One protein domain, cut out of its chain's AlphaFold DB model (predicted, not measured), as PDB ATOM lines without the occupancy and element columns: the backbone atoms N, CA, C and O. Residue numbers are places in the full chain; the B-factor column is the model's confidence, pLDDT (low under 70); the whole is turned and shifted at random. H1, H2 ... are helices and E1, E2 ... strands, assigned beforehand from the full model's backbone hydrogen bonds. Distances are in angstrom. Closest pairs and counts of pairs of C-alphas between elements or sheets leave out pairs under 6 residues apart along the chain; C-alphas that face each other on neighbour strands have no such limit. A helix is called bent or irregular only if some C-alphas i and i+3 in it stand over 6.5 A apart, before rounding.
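AT A GLANCE: This is residues 36 to 163 of the 170 residues of an uncharacterized protein of Apostasia shenzhenica (UniProt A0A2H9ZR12). A twisted antiparallel sheet of six strands curls round one helix, H1, which lies in the hollow formed mainly by E4, E2, E3 and E5. The long bent strands E4 and E5 run through the sheet, with E3 and E2 one after the other along one side of E4, E6 beside E5, and E1 at an edge beside E3. The printed part has 128 residues with one named helix and six named strands; along the chain E1 comes first, then H1, and after it E2, E3, E4, E5 and E6; the class is mostly strand, and the sheet is branched, with E4 having three neighbours, E2, E3 and E5. The whole is compact, with a radius of gyration of the C-alphas of 15.2 A, and the C-alphas span 42 by 32 by 23 A along their three main axes.

HOW THE PARTS SIT: E4, residues 104 to 119, has three neighbours in the branched sheet. E5, residues 123 to 136, lies on one side of it, antiparallel at 170 degrees, and the two form a hairpin; N 113 and O 129 are 3.0 A apart and N 127 and O 115 are 2.9 A apart, both within hydrogen-bond range. On the other side of E4 lie E3, residues 93 to 101, beside residues 104 to 112, and E2, residues 83 to 87, beside residues 115 to 119. This pairing is staggered, and E4 bends by 87 degrees at residue 116. E3 and E4 are an antiparallel hairpin at 142 degrees, with N 97 and O 108 2.9 A apart. E2 is antiparallel to E4, with N 86 and O 116 2.9 A apart. E6, residues 154 to 162, lies on the other side of E5 from E4; E5 and E6 are an antiparallel hairpin at 164 degrees, with N 130 and O 156 2.9 A apart. E3, E4, E5 and E6 make a meander, each strand the antiparallel neighbour of the one before. E1, residues 36 to 42, lies on the other side of E3 from E4, antiparallel at 162 degrees, with N 41 and O 96 2.9 A apart. The edge strands are E1, E2 and E6; E1 and E6 are apart, as are E2 and E3. H1, residues 55 to 69, is on this sheet, which curls round it. Its closest C-alphas to E4 are those of Cys 59 and Ala 111, 5.8 A; to E2, those of Asn 67 and Ser 84, 5.3 A; to E3, those of Glu 55 and Ala 94, 4.8 A; and to E5, those of Met 62 and Met 131, 6.9 A. In H1 every O i to N i+4 pair is within hydrogen-bond range.

IN THESE COORDINATES: E4, residues 104 to 119, is the longest strand by residues and measures 37.1 A from first to last C-alpha, beginning at C-alpha 104 (-1.689, -26.944, 23.810). E5, residues 123 to 136, measures 36.1 A and bends by 77 degrees at residue 126. E3, residues 93 to 101, measures 24.1 A and bends by 57 degrees at residue 98. E6, residues 154 to 162, measures 23.4 A and ends at C-alpha 162 (23.426, -60.523, 26.931). H1, residues 55 to 69, measures 21.2 A. E1, residues 36 to 42, begins at C-alpha 36 (-2.794, -37.123, 17.185), and E2 holds residues 83 to 87.

THE WHOLE: The two C-alphas farthest apart are those of Ile 49 and Glu 78, 47.2 A. The printed part has no cut. The links E1 to H1, H1 to E2 and E5 to E6 are long, with 12, 13 and 17 residues; the other three are tight. The mean pLDDT of the printed part is 84.7, and residues 46 to 52, 71 to 81 and 122 are under 70.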
ATOM      1  N   PRO A  36      -3.810 -37.147  18.225       71.31
ATOM      2  CA  PRO A  36      -2.794 -37.123  17.185       71.31
ATOM      3  C   PRO A  36      -3.339 -36.394  15.956       71.31
ATOM      4  O   PRO A  36      -4.462 -36.650  15.524       71.31
ATOM      5  N   ILE A  37      -2.548 -35.483  15.388       74.69
ATOM      6  CA  ILE A  37      -2.955 -34.707  14.215       74.69
ATOM      7  C   ILE A  37      -1.873 -34.868  13.149       74.69
ATOM      8  O   ILE A  37      -0.840 -34.200  13.163       74.69
ATOM      9  N   GLY A  38      -2.125 -35.807  12.237       72.50
ATOM     10  CA  GLY A  38      -1.254 -36.132  11.110       72.50
ATOM     11  C   GLY A  38      -0.390 -37.387  11.304       72.50
ATOM     12  O   GLY A  38      -0.299 -37.935  12.412       72.50
ATOM     13  N   PRO A  39       0.223 -37.874  10.211       87.44
ATOM     14  CA  PRO A  39       1.114 -39.023  10.244       87.44
ATOM     15  C   PRO A  39       2.442 -38.684  10.935       87.44
ATOM     16  O   PRO A  39       2.798 -37.524  11.147       87.44
ATOM     17  N   TRP A  40       3.191 -39.726  11.281       92.31
ATOM     18  CA  TRP A  40       4.581 -39.589  11.698       92.31
ATOM     19  C   TRP A  40       5.445 -39.154  10.514       92.31
ATOM     20  O   TRP A  40       5.430 -39.805   9.472       92.31
ATOM     21  N   ASN A  41       6.230 -38.095  10.696       92.44
ATOM     22  CA  ASN A  41       7.231 -37.662   9.727       92.44
ATOM     23  C   ASN A  41       8.588 -38.208  10.145       92.44
ATOM     24  O   ASN A  41       9.002 -37.998  11.284       92.44
ATOM     25  N   ARG A  42       9.272 -38.910   9.244       92.62
ATOM     26  CA  ARG A  42      10.618 -39.424   9.501       92.62
ATOM     27  C   ARG A  42      11.614 -38.264   9.592       92.62
ATOM     28  O   ARG A  42      11.535 -37.328   8.801       92.62
ATOM     29  N   LEU A  43      12.512 -38.320  10.567       91.56
ATOM     30  CA  LEU A  43      13.609 -37.368  10.708       91.56
ATOM     31  C   LEU A  43      14.751 -37.721   9.738       91.56
ATOM     32  O   LEU A  43      14.892 -38.882   9.358       91.56
ATOM     33  N   PRO A  44      15.560 -36.745   9.302       86.94
ATOM     34  CA  PRO A  44      16.682 -37.008   8.406       86.94
ATOM     35  C   PRO A  44      17.803 -37.780   9.113       86.94
ATOM     36  O   PRO A  44      18.096 -37.545  10.284       86.94
ATOM     37  N   HIS A  45      18.473 -38.673   8.386       77.81
ATOM     38  CA  HIS A  45      19.548 -39.505   8.938       77.81
ATOM     39  C   HIS A  45      20.798 -38.700   9.341       77.81
ATOM     40  O   HIS A  45      21.402 -38.955  10.383       77.81
ATOM     41  N   SER A  46      21.178 -37.709   8.529       67.81
ATOM     42  CA  SER A  46      22.360 -36.862   8.729       67.81
ATOM     43  C   SER A  46      21.979 -35.387   8.850       67.81
ATOM     44  O   SER A  46      21.151 -34.904   8.076       67.81
ATOM     45  N   ASP A  47      22.637 -34.666   9.762       59.31
ATOM     46  CA  ASP A  47      22.575 -33.203   9.895       59.31
ATOM     47  C   ASP A  47      23.168 -32.538   8.636       59.31
ATOM     48  O   ASP A  47      24.352 -32.220   8.571       59.31
ATOM     49  N   GLY A  48      22.357 -32.366   7.591       44.19
ATOM     50  CA  GLY A  48      22.745 -31.611   6.394       44.19
ATOM     51  C   GLY A  48      22.488 -30.106   6.521       44.19
ATOM     52  O   GLY A  48      23.064 -29.312   5.784       44.19
ATOM     53  N   ILE A  49      21.605 -29.696   7.440       46.75
ATOM     54  CA  ILE A  49      21.145 -28.312   7.597       46.75
ATOM     55  C   ILE A  49      20.919 -28.060   9.092       46.75
ATOM     56  O   ILE A  49      20.100 -28.735   9.708       46.75
ATOM     57  N   HIS A  50      21.599 -27.062   9.668       49.78
ATOM     58  CA  HIS A  50      21.642 -26.707  11.105       49.78
ATOM     59  C   HIS A  50      20.295 -26.347  11.791       49.78
ATOM     60  O   HIS A  50      20.268 -25.695  12.839       49.78
ATOM     61  N   ARG A  51      19.147 -26.708  11.211       57.50
ATOM     62  CA  ARG A  51      17.812 -26.448  11.768       57.50
ATOM     63  C   ARG A  51      16.957 -27.694  11.970       57.50
ATOM     64  O   ARG A  51      16.016 -27.609  12.758       57.50
ATOM     65  N   GLU A  52      17.255 -28.809  11.311       68.19
ATOM     66  CA  GLU A  52      16.468 -30.035  11.457       68.19
ATOM     67  C   GLU A  52      17.092 -30.958  12.502       68.19
ATOM     68  O   GLU A  52      18.305 -31.088  12.586       68.19
ATOM     69  N   VAL A  53      16.250 -31.570  13.334       84.00
ATOM     70  CA  VAL A  53      16.686 -32.586  14.296       84.00
ATOM     71  C   VAL A  53      16.931 -33.880  13.525       84.00
ATOM     72  O   VAL A  53      15.978 -34.449  12.996       84.00
ATOM     73  N   SER A  54      18.173 -34.356  13.462       90.50
ATOM     74  CA  SER A  54      18.482 -35.655  12.853       90.50
ATOM     75  C   SER A  54      18.004 -36.846  13.691       90.50
ATOM     76  O   SER A  54      17.774 -36.736  14.899       90.50
ATOM     77  N   GLU A  55      17.890 -38.014  13.050       91.81
ATOM     78  CA  GLU A  55      17.587 -39.292  13.707       91.81
ATOM     79  C   GLU A  55      18.576 -39.570  14.840       91.81
ATOM     80  O   GLU A  55      18.164 -39.855  15.964       91.81
ATOM     81  N   ARG A  56      19.879 -39.403  14.577       91.94
ATOM     82  CA  ARG A  56      20.936 -39.610  15.572       91.94
ATOM     83  C   ARG A  56      20.823 -38.641  16.747       91.94
ATOM     84  O   ARG A  56      20.927 -39.077  17.891       91.94
ATOM     85  N   HIS A  57      20.593 -37.351  16.487       92.06
ATOM     86  CA  HIS A  57      20.415 -36.364  17.558       92.06
ATOM     87  C   HIS A  57      19.206 -36.704  18.431       92.06
ATOM     88  O   HIS A  57      19.306 -36.673  19.655       92.06
ATOM     89  N   ALA A  58      18.082 -37.088  17.819       93.62
ATOM     90  CA  ALA A  58      16.898 -37.497  18.564       93.62
ATOM     91  C   ALA A  58      17.160 -38.729  19.442       93.62
ATOM     92  O   ALA A  58      16.810 -38.709  20.620       93.62
ATOM     93  N   CYS A  59      17.802 -39.768  18.902       94.81
ATOM     94  CA  CYS A  59      18.160 -40.965  19.664       94.81
ATOM     95  C   CYS A  59      19.094 -40.641  20.840       94.81
ATOM     96  O   CYS A  59      18.840 -41.104  21.948       94.81
ATOM     97  N   ASN A  60      20.120 -39.807  20.632       94.19
ATOM     98  CA  ASN A  60      21.037 -39.395  21.700       94.19
ATOM     99  C   ASN A  60      20.307 -38.664  22.829       94.19
ATOM    100  O   ASN A  60      20.452 -39.030  23.989       94.19
ATOM    101  N   VAL A  61      19.474 -37.671  22.501       94.00
ATOM    102  CA  VAL A  61      18.702 -36.939  23.519       94.00
ATOM    103  C   VAL A  61      17.754 -37.873  24.279       94.00
ATOM    104  O   VAL A  61      17.577 -37.710  25.481       94.00
ATOM    105  N   MET A  62      17.161 -38.872  23.616       95.19
ATOM    106  CA  MET A  62      16.316 -39.860  24.298       95.19
ATOM    107  C   MET A  62      17.114 -40.777  25.232       95.19
ATOM    108  O   MET A  62      16.627 -41.079  26.317       95.19
ATOM    109  N   VAL A  63      18.328 -41.186  24.854       94.31
ATOM    110  CA  VAL A  63      19.229 -41.934  25.748       94.31
ATOM    111  C   VAL A  63      19.600 -41.101  26.972       94.31
ATOM    112  O   VAL A  63      19.511 -41.604  28.087       94.31
ATOM    113  N   GLU A  64      19.933 -39.823  26.788       93.62
ATOM    114  CA  GLU A  64      20.209 -38.907  27.902       93.62
ATOM    115  C   GLU A  64      18.988 -38.729  28.812       93.62
ATOM    116  O   GLU A  64      19.116 -38.794  30.029       93.62
ATOM    117  N   CYS A  65      17.787 -38.594  28.239       91.81
ATOM    118  CA  CYS A  65      16.540 -38.531  29.006       91.81
ATOM    119  C   CYS A  65      16.325 -39.801  29.843       91.81
ATOM    120  O   CYS A  65      16.033 -39.708  31.031       91.81
ATOM    121  N   TYR A  66      16.518 -40.983  29.245       91.25
ATOM    122  CA  TYR A  66      16.422 -42.256  29.963       91.25
ATOM    123  C   TYR A  66      17.431 -42.327  31.110       91.25
ATOM    124  O   TYR A  66      17.069 -42.681  32.228       91.25
ATOM    125  N   ASN A  67      18.693 -41.997  30.835       91.12
ATOM    126  CA  ASN A  67      19.759 -42.061  31.826       91.12
ATOM    127  C   ASN A  67      19.511 -41.085  32.971       91.12
ATOM    128  O   ASN A  67      19.704 -41.480  34.108       91.12
ATOM    129  N   HIS A  68      19.024 -39.875  32.689       87.38
ATOM    130  CA  HIS A  68      18.676 -38.884  33.704       87.38
ATOM    131  C   HIS A  68      17.533 -39.357  34.613       87.38
ATOM    132  O   HIS A  68      17.651 -39.301  35.834       87.38
ATOM    133  N   GLU A  69      16.455 -39.896  34.032       81.25
ATOM    134  CA  GLU A  69      15.333 -40.462  34.798       81.25
ATOM    135  C   GLU A  69      15.747 -41.682  35.638       81.25
ATOM    136  O   GLU A  69      15.139 -41.962  36.668       81.25
ATOM    137  N   ASN A  70      16.786 -42.408  35.217       76.44
ATOM    138  CA  ASN A  70      17.267 -43.628  35.872       76.44
ATOM    139  C   ASN A  70      18.604 -43.431  36.620       76.44
ATOM    140  O   ASN A  70      19.189 -44.410  37.092       76.44
ATOM    141  N   GLU A  71      19.080 -42.187  36.762       67.50
ATOM    142  CA  GLU A  71      20.375 -41.858  37.378       67.50
ATOM    143  C   GLU A  71      20.350 -42.092  38.896       67.50
ATOM    144  O   GLU A  71      21.353 -42.485  39.486       67.50
ATOM    145  N   ASN A  72      19.177 -41.929  39.523       56.62
ATOM    146  CA  ASN A  72      18.972 -42.092  40.962       56.62
ATOM    147  C   ASN A  72      17.780 -43.016  41.252       56.62
ATOM    148  O   ASN A  72      16.678 -42.545  41.529       56.62
ATOM    149  N   PRO A  73      17.966 -44.343  41.259       53.47
ATOM    150  CA  PRO A  73      16.860 -45.285  41.404       53.47
ATOM    151  C   PRO A  73      16.360 -45.429  42.865       53.47
ATOM    152  O   PRO A  73      15.599 -46.346  43.175       53.47
ATOM    153  N   PHE A  74      16.796 -44.540  43.768       46.75
ATOM    154  CA  PHE A  74      16.623 -44.630  45.223       46.75
ATOM    155  C   PHE A  74      15.312 -44.049  45.767       46.75
ATOM    156  O   PHE A  74      15.071 -44.173  46.965       46.75
ATOM    157  N   GLU A  75      14.447 -43.443  44.945       48.38
ATOM    158  CA  GLU A  75      13.180 -42.911  45.470       48.38
ATOM    159  C   GLU A  75      12.125 -43.996  45.755       48.38
ATOM    160  O   GLU A  75      11.279 -43.774  46.620       48.38
ATOM    161  N   TYR A  76      12.171 -45.176  45.108       47.00
ATOM    162  CA  TYR A  76      11.030 -46.111  45.168       47.00
ATOM    163  C   TYR A  76      11.301 -47.624  45.321       47.00
ATOM    164  O   TYR A  76      10.331 -48.380  45.263       47.00
ATOM    165  N   ALA A  77      12.521 -48.127  45.573       45.59
ATOM    166  CA  ALA A  77      12.684 -49.550  45.939       45.59
ATOM    167  C   ALA A  77      14.013 -49.895  46.633       45.59
ATOM    168  O   ALA A  77      15.093 -49.562  46.146       45.59
ATOM    169  N   GLU A  78      13.929 -50.667  47.723       45.50
ATOM    170  CA  GLU A  78      15.041 -51.459  48.252       45.50
ATOM    171  C   GLU A  78      15.541 -52.418  47.151       45.50
ATOM    172  O   GLU A  78      14.827 -53.319  46.719       45.50
ATOM    173  N   ILE A  79      16.791 -52.226  46.712       52.97
ATOM    174  CA  ILE A  79      17.510 -52.997  45.677       52.97
ATOM    175  C   ILE A  79      17.073 -52.699  44.228       52.97
ATOM    176  O   ILE A  79      16.693 -53.581  43.456       52.97
ATOM    177  N   SER A  80      17.217 -51.446  43.805       56.09
ATOM    178  CA  SER A  80      17.279 -51.074  42.390       56.09
ATOM    179  C   SER A  80      18.746 -50.919  41.947       56.09
ATOM    180  O   SER A  80      19.536 -50.196  42.552       56.09
ATOM    181  N   PHE A  81      19.160 -51.647  40.903       65.94
ATOM    182  CA  PHE A  81      20.502 -51.497  40.327       65.94
ATOM    183  C   PHE A  81      20.519 -50.315  39.346       65.94
ATOM    184  O   PHE A  81      19.597 -50.214  38.531       65.94
ATOM    185  N   PRO A  82      21.561 -49.459  39.362       75.50
ATOM    186  CA  PRO A  82      21.656 -48.341  38.429       75.50
ATOM    187  C   PRO A  82      21.630 -48.873  36.997       75.50
ATOM    188  O   PRO A  82      22.373 -49.803  36.667       75.50
ATOM    189  N   THR A  83      20.748 -48.317  36.169       84.44
ATOM    190  CA  THR A  83      20.571 -48.748  34.781       84.44
ATOM    191  C   THR A  83      20.890 -47.595  33.850       84.44
ATOM    192  O   THR A  83      20.422 -46.482  34.052       84.44
ATOM    193  N   SER A  84      21.699 -47.860  32.829       90.25
ATOM    194  CA  SER A  84      22.069 -46.865  31.824       90.25
ATOM    195  C   SER A  84      22.037 -47.463  30.427       90.25
ATOM    196  O   SER A  84      22.268 -48.662  30.240       90.25
ATOM    197  N   LEU A  85      21.750 -46.610  29.451       92.56
ATOM    198  CA  LEU A  85      21.801 -46.901  28.030       92.56
ATOM    199  C   LEU A  85      22.969 -46.161  27.384       92.56
ATOM    200  O   LEU A  85      23.259 -45.012  27.715       92.56
ATOM    201  N   ASN A  86      23.593 -46.807  26.407       93.12
ATOM    202  CA  ASN A  86      24.504 -46.166  25.470       93.12
ATOM    203  C   ASN A  86      24.100 -46.535  24.039       93.12
ATOM    204  O   ASN A  86      23.891 -47.708  23.721       93.12
ATOM    205  N   LEU A  87      23.937 -45.524  23.189       94.06
ATOM    206  CA  LEU A  87      23.412 -45.685  21.837       94.06
ATOM    207  C   LEU A  87      24.395 -46.469  20.957       94.06
ATOM    208  O   LEU A  87      25.583 -46.156  20.908       94.06
ATOM    209  N   LEU A  88      23.892 -47.454  20.210       92.62
ATOM    210  CA  LEU A  88      24.669 -48.130  19.171       92.62
ATOM    211  C   LEU A  88      24.525 -47.405  17.832       92.62
ATOM    212  O   LEU A  88      23.500 -46.794  17.535       92.62
ATOM    213  N   SER A  89      25.558 -47.499  16.994       84.31
ATOM    214  CA  SER A  89      25.618 -46.806  15.703       84.31
ATOM    215  C   SER A  89      24.610 -47.334  14.669       84.31
ATOM    216  O   SER A  89      24.297 -46.636  13.701       84.31
ATOM    217  N   GLN A  90      24.080 -48.542  14.876       82.19
ATOM    218  CA  GLN A  90      23.251 -49.264  13.914       82.19
ATOM    219  C   GLN A  90      21.760 -49.235  14.271       82.19
ATOM    220  O   GLN A  90      21.369 -49.306  15.436       82.19
ATOM    221  N   GLY A  91      20.918 -49.206  13.232       82.44
ATOM    222  CA  GLY A  91      19.472 -49.404  13.356       82.44
ATOM    223  C   GLY A  91      18.750 -48.284  14.101       82.44
ATOM    224  O   GLY A  91      17.947 -48.572  14.981       82.44
ATOM    225  N   MET A  92      19.046 -47.026  13.759       93.12
ATOM    226  CA  MET A  92      18.337 -45.849  14.265       93.12
ATOM    227  C   MET A  92      17.212 -45.440  13.318       93.12
ATOM    228  O   MET A  92      17.424 -45.265  12.121       93.12
ATOM    229  N   GLU A  93      16.037 -45.209  13.881       95.81
ATOM    230  CA  GLU A  93      14.933 -44.541  13.215       95.81
ATOM    231  C   GLU A  93      14.344 -43.519  14.173       95.81
ATOM    232  O   GLU A  93      14.107 -43.819  15.346       95.81
ATOM    233  N   ALA A  94      14.044 -42.327  13.677       94.94
ATOM    234  CA  ALA A  94      13.336 -41.346  14.475       94.94
ATOM    235  C   ALA A  94      12.268 -40.637  13.658       94.94
ATOM    236  O   ALA A  94      12.381 -40.437  12.448       94.94
ATOM    237  N   TYR A  95      11.207 -40.257  14.350       94.88
ATOM    238  CA  TYR A  95      10.026 -39.664  13.768       94.88
ATOM    239  C   TYR A  95       9.537 -38.524  14.650       94.88
ATOM    240  O   TYR A  95       9.702 -38.541  15.869       94.88
ATOM    241  N   THR A  96       8.871 -37.556  14.037       94.12
ATOM    242  CA  THR A  96       8.227 -36.437  14.716       94.12
ATOM    243  C   THR A  96       6.792 -36.278  14.238       94.12
ATOM    244  O   THR A  96       6.475 -36.501  13.068       94.12
ATOM    245  N   ARG A  97       5.906 -35.834  15.125       92.56
ATOM    246  CA  ARG A  97       4.556 -35.383  14.770       92.56
ATOM    247  C   ARG A  97       4.097 -34.262  15.694       92.56
ATOM    248  O   ARG A  97       4.635 -34.084  16.785       92.56
ATOM    249  N   LYS A  98       3.085 -33.512  15.263       91.56
ATOM    250  CA  LYS A  98       2.376 -32.570  16.137       91.56
ATOM    251  C   LYS A  98       1.206 -33.296  16.790       91.56
ATOM    252  O   LYS A  98       0.492 -34.046  16.128       91.56
ATOM    253  N   ILE A  99       1.017 -33.078  18.081       91.00
ATOM    254  CA  ILE A  99      -0.139 -33.587  18.821       91.00
ATOM    255  C   ILE A  99      -0.715 -32.466  19.682       91.00
ATOM    256  O   ILE A  99      -0.032 -31.483  19.985       91.00
ATOM    257  N   TRP A 100      -1.979 -32.619  20.055       88.44
ATOM    258  CA  TRP A 100      -2.655 -31.734  20.994       88.44
ATOM    259  C   TRP A 100      -2.746 -32.436  22.349       88.44
ATOM    260  O   TRP A 100      -3.280 -33.543  22.417       88.44
ATOM    261  N   ILE A 101      -2.193 -31.823  23.398       85.44
ATOM    262  CA  ILE A 101      -2.271 -32.303  24.787       85.44
ATOM    263  C   ILE A 101      -2.718 -31.129  25.661       85.44
ATOM    264  O   ILE A 101      -2.140 -30.047  25.569       85.44
ATOM    265  N   HIS A 102      -3.727 -31.327  26.516       80.31
ATOM    266  CA  HIS A 102      -4.168 -30.337  27.516       80.31
ATOM    267  C   HIS A 102      -4.390 -28.913  26.960       80.31
ATOM    268  O   HIS A 102      -3.986 -27.922  27.567       80.31
ATOM    269  N   GLY A 103      -4.999 -28.790  25.777       83.69
ATOM    270  CA  GLY A 103      -5.271 -27.475  25.185       83.69
ATOM    271  C   GLY A 103      -4.044 -26.777  24.581       83.69
ATOM    272  O   GLY A 103      -4.098 -25.574  24.328       83.69
ATOM    273  N   ARG A 104      -2.930 -27.493  24.372       87.56
ATOM    274  CA  ARG A 104      -1.689 -26.944  23.810       87.56
ATOM    275  C   ARG A 104      -1.137 -27.820  22.689       87.56
ATOM    276  O   ARG A 104      -1.193 -29.051  22.741       87.56
ATOM    277  N   TRP A 105      -0.553 -27.168  21.684       89.12
ATOM    278  CA  TRP A 105       0.221 -27.844  20.646       89.12
ATOM    279  C   TRP A 105       1.579 -28.248  21.204       89.12
ATOM    280  O   TRP A 105       2.291 -27.428  21.786       89.12
ATOM    281  N   VAL A 106       1.963 -29.499  20.975       92.38
ATOM    282  CA  VAL A 106       3.283 -30.016  21.344       92.38
ATOM    283  C   VAL A 106       3.872 -30.808  20.181       92.38
ATOM    284  O   VAL A 106       3.158 -31.264  19.277       92.38
ATOM    285  N   ARG A 107       5.196 -30.960  20.178       93.00
ATOM    286  CA  ARG A 107       5.901 -31.810  19.219       93.00
ATOM    287  C   ARG A 107       6.289 -33.102  19.912       93.00
ATOM    288  O   ARG A 107       7.021 -33.084  20.895       93.00
ATOM    289  N   GLN A 108       5.798 -34.214  19.388       94.12
ATOM    290  CA  GLN A 108       6.123 -35.537  19.889       94.12
ATOM    291  C   GLN A 108       7.182 -36.173  19.005       94.12
ATOM    292  O   GLN A 108       7.050 -36.170  17.780       94.12
ATOM    293  N   TYR A 109       8.188 -36.758  19.639       95.44
ATOM    294  CA  TYR A 109       9.236 -37.521  18.990       95.44
ATOM    295  C   TYR A 109       9.103 -38.988  19.357       95.44
ATOM    296  O   TYR A 109       8.759 -39.326  20.487       95.44
ATOM    297  N   ARG A 110       9.394 -39.857  18.397       95.81
ATOM    298  CA  ARG A 110       9.510 -41.298  18.590       95.81
ATOM    299  C   ARG A 110      10.846 -41.738  18.031       95.81
ATOM    300  O   ARG A 110      11.096 -41.476  16.859       95.81
ATOM    301  N   ALA A 111      11.651 -42.430  18.824       96.31
ATOM    302  CA  ALA A 111      12.873 -43.058  18.353       96.31
ATOM    303  C   ALA A 111      12.832 -44.568  18.570       96.31
ATOM    304  O   ALA A 111      12.205 -45.084  19.501       96.31
ATOM    305  N   ILE A 112      13.487 -45.269  17.661       96.69
ATOM    306  CA  ILE A 112      13.675 -46.707  17.661       96.69
ATOM    307  C   ILE A 112      15.158 -46.931  17.405       96.69
ATOM    308  O   ILE A 112      15.673 -46.467  16.392       96.69
ATOM    309  N   PHE A 113      15.848 -47.599  18.322       96.19
ATOM    310  CA  PHE A 113      17.287 -47.797  18.199       96.19
ATOM    311  C   PHE A 113      17.776 -49.022  18.964       96.19
ATOM    312  O   PHE A 113      17.121 -49.506  19.891       96.19
ATOM    313  N   TYR A 114      18.949 -49.511  18.575       95.62
ATOM    314  CA  TYR A 114      19.715 -50.439  19.393       95.62
ATOM    315  C   TYR A 114      20.607 -49.665  20.363       95.62
ATOM    316  O   TYR A 114      21.156 -48.616  20.032       95.62
ATOM    317  N   ALA A 115      20.752 -50.192  21.570       94.81
ATOM    318  CA  ALA A 115      21.630 -49.646  22.593       94.81
ATOM    319  C   ALA A 115      22.291 -50.785  23.372       94.81
ATOM    320  O   ALA A 115      21.804 -51.920  23.380       94.81
ATOM    321  N   THR A 116      23.393 -50.484  24.048       92.81
ATOM    322  CA  THR A 116      23.842 -51.305  25.169       92.81
ATOM    323  C   THR A 116      23.142 -50.825  26.427       92.81
ATOM    324  O   THR A 116      23.042 -49.629  26.676       92.81
ATOM    325  N   MET A 117      22.627 -51.766  27.207       91.75
ATOM    326  CA  MET A 117      22.078 -51.515  28.530       91.75
ATOM    327  C   MET A 117      23.029 -52.094  29.558       91.75
ATOM    328  O   MET A 117      23.355 -53.282  29.496       91.75
ATOM    329  N   ARG A 118      23.453 -51.265  30.504       88.88
ATOM    330  CA  ARG A 118      24.223 -51.683  31.669       88.88
ATOM    331  C   ARG A 118      23.322 -51.622  32.889       88.88
ATOM    332  O   ARG A 118      22.798 -50.556  33.194       88.88
ATOM    333  N   GLN A 119      23.180 -52.744  33.581       83.31
ATOM    334  CA  GLN A 119      22.446 -52.858  34.836       83.31
ATOM    335  C   GLN A 119      23.429 -53.225  35.954       83.31
ATOM    336  O   GLN A 119      23.983 -54.329  36.003       83.31
ATOM    337  N   GLY A 120      23.692 -52.270  36.843       78.88
ATOM    338  CA  GLY A 120      24.709 -52.385  37.881       78.88
ATOM    339  C   GLY A 120      26.136 -52.475  37.325       78.88
ATOM    340  O   GLY A 120      26.484 -51.922  36.279       78.88
ATOM    341  N   GLY A 121      27.005 -53.175  38.055       71.44
ATOM    342  CA  GLY A 121      28.421 -53.300  37.699       71.44
ATOM    343  C   GLY A 121      28.736 -54.371  36.653       71.44
ATOM    344  O   GLY A 121      29.813 -54.313  36.068       71.44
ATOM    345  N   ILE A 122      27.831 -55.333  36.434       69.31
ATOM    346  CA  ILE A 122      28.180 -56.646  35.864       69.31
ATOM    347  C   ILE A 122      27.348 -56.983  34.623       69.31
ATOM    348  O   ILE A 122      27.883 -57.516  33.653       69.31
ATOM    349  N   LEU A 123      26.046 -56.684  34.626       79.00
ATOM    350  CA  LEU A 123      25.162 -57.129  33.557       79.00
ATOM    351  C   LEU A 123      25.134 -56.104  32.427       79.00
ATOM    352  O   LEU A 123      24.693 -54.970  32.611       79.00
ATOM    353  N   THR A 124      25.594 -56.524  31.250       89.44
ATOM    354  CA  THR A 124      25.517 -55.727  30.023       89.44
ATOM    355  C   THR A 124      24.738 -56.516  28.976       89.44
ATOM    356  O   THR A 124      24.944 -57.718  28.820       89.44
ATOM    357  N   ALA A 125      23.826 -55.863  28.264       92.56
ATOM    358  CA  ALA A 125      23.011 -56.492  27.233       92.56
ATOM    359  C   ALA A 125      22.842 -55.581  26.021       92.56
ATOM    360  O   ALA A 125      22.795 -54.360  26.153       92.56
ATOM    361  N   VAL A 126      22.695 -56.177  24.840       93.88
ATOM    362  CA  VAL A 126      22.148 -55.471  23.680       93.88
ATOM    363  C   VAL A 126      20.647 -55.397  23.854       93.88
ATOM    364  O   VAL A 126      19.975 -56.419  24.029       93.88
ATOM    365  N   VAL A 127      20.119 -54.187  23.772       94.38
ATOM    366  CA  VAL A 127      18.695 -53.920  23.856       94.38
ATOM    367  C   VAL A 127      18.206 -53.241  22.592       94.38
ATOM    368  O   VAL A 127      18.911 -52.464  21.951       94.38
ATOM    369  N   TYR A 128      16.965 -53.540  22.250       95.81
ATOM    370  CA  TYR A 128      16.195 -52.802  21.275       95.81
ATOM    371  C   TYR A 128      15.217 -51.907  22.028       95.81
ATOM    372  O   TYR A 128      14.439 -52.373  22.870       95.81
ATOM    373  N   VAL A 129      15.287 -50.616  21.744       95.88
ATOM    374  CA  VAL A 129      14.633 -49.567  22.514       95.88
ATOM    375  C   VAL A 129      13.643 -48.841  21.621       95.88
ATOM    376  O   VAL A 129      13.942 -48.469  20.486       95.88
ATOM    377  N   ARG A 130      12.436 -48.638  22.142       97.12
ATOM    378  CA  ARG A 130      11.436 -47.741  21.566       97.12
ATOM    379  C   ARG A 130      11.132 -46.673  22.593       97.12
ATOM    380  O   ARG A 130      10.629 -47.007  23.660       97.12
ATOM    381  N   MET A 131      11.411 -45.424  22.258       96.00
ATOM    382  CA  MET A 131      11.173 -44.284  23.134       96.00
ATOM    383  C   MET A 131      10.273 -43.266  22.465       96.00
ATOM    384  O   MET A 131      10.254 -43.114  21.241       96.00
ATOM    385  N   LEU A 132       9.502 -42.587  23.293       95.12
ATOM    386  CA  LEU A 132       8.625 -41.513  22.909       95.12
ATOM    387  C   LEU A 132       8.690 -40.440  23.988       95.12
ATOM    388  O   LEU A 132       8.684 -40.759  25.168       95.12
ATOM    389  N   LEU A 133       8.747 -39.185  23.566       94.50
ATOM    390  CA  LEU A 133       8.652 -38.027  24.449       94.50
ATOM    391  C   LEU A 133       7.988 -36.874  23.703       94.50
ATOM    392  O   LEU A 133       7.930 -36.874  22.466       94.50
ATOM    393  N   ALA A 134       7.485 -35.884  24.429       93.62
ATOM    394  CA  ALA A 134       7.000 -34.644  23.845       93.62
ATOM    395  C   ALA A 134       7.752 -33.440  24.408       93.62
ATOM    396  O   ALA A 134       8.169 -33.424  25.560       93.62
ATOM    397  N   VAL A 135       7.897 -32.416  23.575       93.81
ATOM    398  CA  VAL A 135       8.417 -31.099  23.953       93.81
ATOM    399  C   VAL A 135       7.417 -30.030  23.530       93.81
ATOM    400  O   VAL A 135       6.603 -30.242  22.619       93.81
ATOM    401  N   HIS A 136       7.488 -28.856  24.151       91.19
ATOM    402  CA  HIS A 136       6.704 -27.700  23.712       91.19
ATOM    403  C   HIS A 136       6.950 -27.391  22.226       91.19
ATOM    404  O   HIS A 136       8.063 -27.550  21.727       91.19
ATOM    405  N   ILE A 137       5.912 -26.966  21.496       89.00
ATOM    406  CA  ILE A 137       5.987 -26.790  20.032       89.00
ATOM    407  C   ILE A 137       7.069 -25.789  19.593       89.00
ATOM    408  O   ILE A 137       7.695 -25.983  18.542       89.00
ATOM    409  N   ASP A 138       7.306 -24.774  20.422       86.25
ATOM    410  CA  ASP A 138       8.291 -23.711  20.203       86.25
ATOM    411  C   ASP A 138       9.697 -24.097  20.693       86.25
ATOM    412  O   ASP A 138      10.683 -23.444  20.349       86.25
ATOM    413  N   SER A 139       9.813 -25.206  21.430       87.75
ATOM    414  CA  SER A 139      11.084 -25.752  21.898       87.75
ATOM    415  C   SER A 139      11.695 -26.715  20.877       87.75
ATOM    416  O   SER A 139      11.017 -27.401  20.100       87.75
ATOM    417  N   ARG A 140      13.028 -26.786  20.879       83.81
ATOM    418  CA  ARG A 140      13.784 -27.788  20.118       83.81
ATOM    419  C   ARG A 140      14.066 -29.004  20.991       83.81
ATOM    420  O   ARG A 140      14.283 -28.865  22.193       83.81
ATOM    421  N   LEU A 141      14.121 -30.183  20.368       90.25
ATOM    422  CA  LEU A 141      14.658 -31.360  21.045       90.25
ATOM    423  C   LEU A 141      16.154 -31.135  21.292       90.25
ATOM    424  O   LEU A 141      16.914 -30.880  20.358       90.25
ATOM    425  N   SER A 142      16.562 -31.164  22.553       90.81
ATOM    426  CA  SER A 142      17.914 -30.812  22.985       90.81
ATOM    427  C   SER A 142      18.236 -31.495  24.307       90.81
ATOM    428  O   SER A 142      17.337 -32.004  24.969       90.81
ATOM    429  N   TYR A 143      19.501 -31.438  24.712       90.31
ATOM    430  CA  TYR A 143      19.974 -31.956  25.997       90.31
ATOM    431  C   TYR A 143      19.507 -31.138  27.216       90.31
ATOM    432  O   TYR A 143      19.797 -31.504  28.348       90.31
ATOM    433  N   ASN A 144      18.767 -30.038  27.018       90.94
ATOM    434  CA  ASN A 144      18.049 -29.388  28.112       90.94
ATOM    435  C   ASN A 144      16.741 -30.149  28.373       90.94
ATOM    436  O   ASN A 144      15.707 -29.846  27.765       90.94
ATOM    437  N   LEU A 145      16.816 -31.146  29.255       89.00
ATOM    438  CA  LEU A 145      15.726 -32.081  29.544       89.00
ATOM    439  C   LEU A 145      14.503 -31.415  30.192       89.00
ATOM    440  O   LEU A 145      13.400 -31.914  30.022       89.00
ATOM    441  N   ASN A 146      14.646 -30.220  30.776       88.81
ATOM    442  CA  ASN A 146      13.514 -29.423  31.275       88.81
ATOM    443  C   ASN A 146      12.516 -29.011  30.171       88.81
ATOM    444  O   ASN A 146      11.425 -28.530  30.459       88.81
ATOM    445  N   ASN A 147      12.898 -29.138  28.894       89.31
ATOM    446  CA  ASN A 147      12.000 -28.900  27.761       89.31
ATOM    447  C   ASN A 147      11.090 -30.097  27.449       89.31
ATOM    448  O   ASN A 147      10.165 -29.957  26.638       89.31
ATOM    449  N   VAL A 148      11.395 -31.268  28.011       91.31
ATOM    450  CA  VAL A 148      10.569 -32.468  27.900       91.31
ATOM    451  C   VAL A 148       9.367 -32.298  28.820       91.31
ATOM    452  O   VAL A 148       9.486 -31.829  29.943       91.31
ATOM    453  N   ILE A 149       8.186 -32.622  28.308       90.62
ATOM    454  CA  ILE A 149       6.943 -32.489  29.060       90.62
ATOM    455  C   ILE A 149       6.785 -33.720  29.952       90.62
ATOM    456  O   ILE A 149       6.706 -34.845  29.446       90.62
ATOM    457  N   ASP A 150       6.675 -33.497  31.258       85.38
ATOM    458  CA  ASP A 150       6.474 -34.555  32.249       85.38
ATOM    459  C   ASP A 150       5.283 -35.461  31.903       85.38
ATOM    460  O   ASP A 150       4.254 -35.023  31.377       85.38
ATOM    461  N   GLY A 151       5.431 -36.760  32.169       84.00
ATOM    462  CA  GLY A 151       4.400 -37.765  31.884       84.00
ATOM    463  C   GLY A 151       4.189 -38.068  30.395       84.00
ATOM    464  O   GLY A 151       3.297 -38.843  30.050       84.00
ATOM    465  N   THR A 152       4.989 -37.481  29.497       87.75
ATOM    466  CA  THR A 152       4.976 -37.822  28.063       87.75
ATOM    467  C   THR A 152       6.111 -38.749  27.650       87.75
ATOM    468  O   THR A 152       6.121 -39.203  26.504       87.75
ATOM    469  N   VAL A 153       7.042 -39.030  28.565       89.94
ATOM    470  CA  VAL A 153       8.134 -39.974  28.352       89.94
ATOM    471  C   VAL A 153       7.600 -41.392  28.513       89.94
ATOM    472  O   VAL A 153       7.091 -41.783  29.558       89.94
ATOM    473  N   PHE A 154       7.701 -42.166  27.441       90.94
ATOM    474  CA  PHE A 154       7.361 -43.578  27.421       90.94
ATOM    475  C   PHE A 154       8.488 -44.338  26.755       90.94
ATOM    476  O   PHE A 154       8.931 -43.986  25.660       90.94
ATOM    477  N   TYR A 155       8.906 -45.433  27.372       92.06
ATOM    478  CA  TYR A 155       9.923 -46.295  26.807       92.06
ATOM    479  C   TYR A 155       9.539 -47.763  26.930       92.06
ATOM    480  O   TYR A 155       8.894 -48.205  27.878       92.06
ATOM    481  N   LYS A 156       9.953 -48.541  25.935       94.12
ATOM    482  CA  LYS A 156       9.938 -49.997  25.969       94.12
ATOM    483  C   LYS A 156      11.326 -50.488  25.604       94.12
ATOM    484  O   LYS A 156      11.783 -50.274  24.482       94.12
ATOM    485  N   VAL A 157      11.957 -51.175  26.546       92.06
ATOM    486  CA  VAL A 157      13.263 -51.810  26.376       92.06
ATOM    487  C   VAL A 157      13.040 -53.309  26.215       92.06
ATOM    488  O   VAL A 157      12.304 -53.923  26.982       92.06
ATOM    489  N   THR A 158      13.614 -53.904  25.175       94.44
ATOM    490  CA  THR A 158      13.578 -55.353  24.940       94.44
ATOM    491  C   THR A 158      15.004 -55.867  24.868       94.44
ATOM    492  O   THR A 158      15.771 -55.430  24.013       94.44
ATOM    493  N   ILE A 159      15.362 -56.789  25.763       93.69
ATOM    494  CA  ILE A 159      16.669 -57.448  25.734       93.69
ATOM    495  C   ILE A 159      16.726 -58.341  24.497       93.69
ATOM    496  O   ILE A 159      15.903 -59.238  24.332       93.69
ATOM    497  N   VAL A 160      17.694 -58.073  23.625       94.06
ATOM    498  CA  VAL A 160      17.965 -58.883  22.432       94.06
ATOM    499  C   VAL A 160      18.883 -60.034  22.814       94.06
ATOM    500  O   VAL A 160      18.598 -61.185  22.499       94.06
ATOM    501  N   ARG A 161      19.983 -59.722  23.510       93.31
ATOM    502  CA  ARG A 161      20.927 -60.709  24.037       93.31
ATOM    503  C   ARG A 161      21.813 -60.118  25.137       93.31
ATOM    504  O   ARG A 161      22.074 -58.913  25.104       93.31
ATOM    505  N   PRO A 162      22.330 -60.937  26.064       92.12
ATOM    506  CA  PRO A 162      23.426 -60.523  26.931       92.12
ATOM    507  C   PRO A 162      24.711 -60.286  26.119       92.12
ATOM    508  O   PRO A 162      24.907 -60.874  25.049       92.12
ATOM    509  N   LEU A 163      25.577 -59.422  26.640       89.50
ATOM    510  CA  LEU A 163      26.936 -59.204  26.148       89.50
ATOM    511  C   LEU A 163      27.925 -59.960  27.027       89.50
ATOM    512  O   LEU A 163      27.807 -59.945  28.253       89.50
TER     513      LEU A 163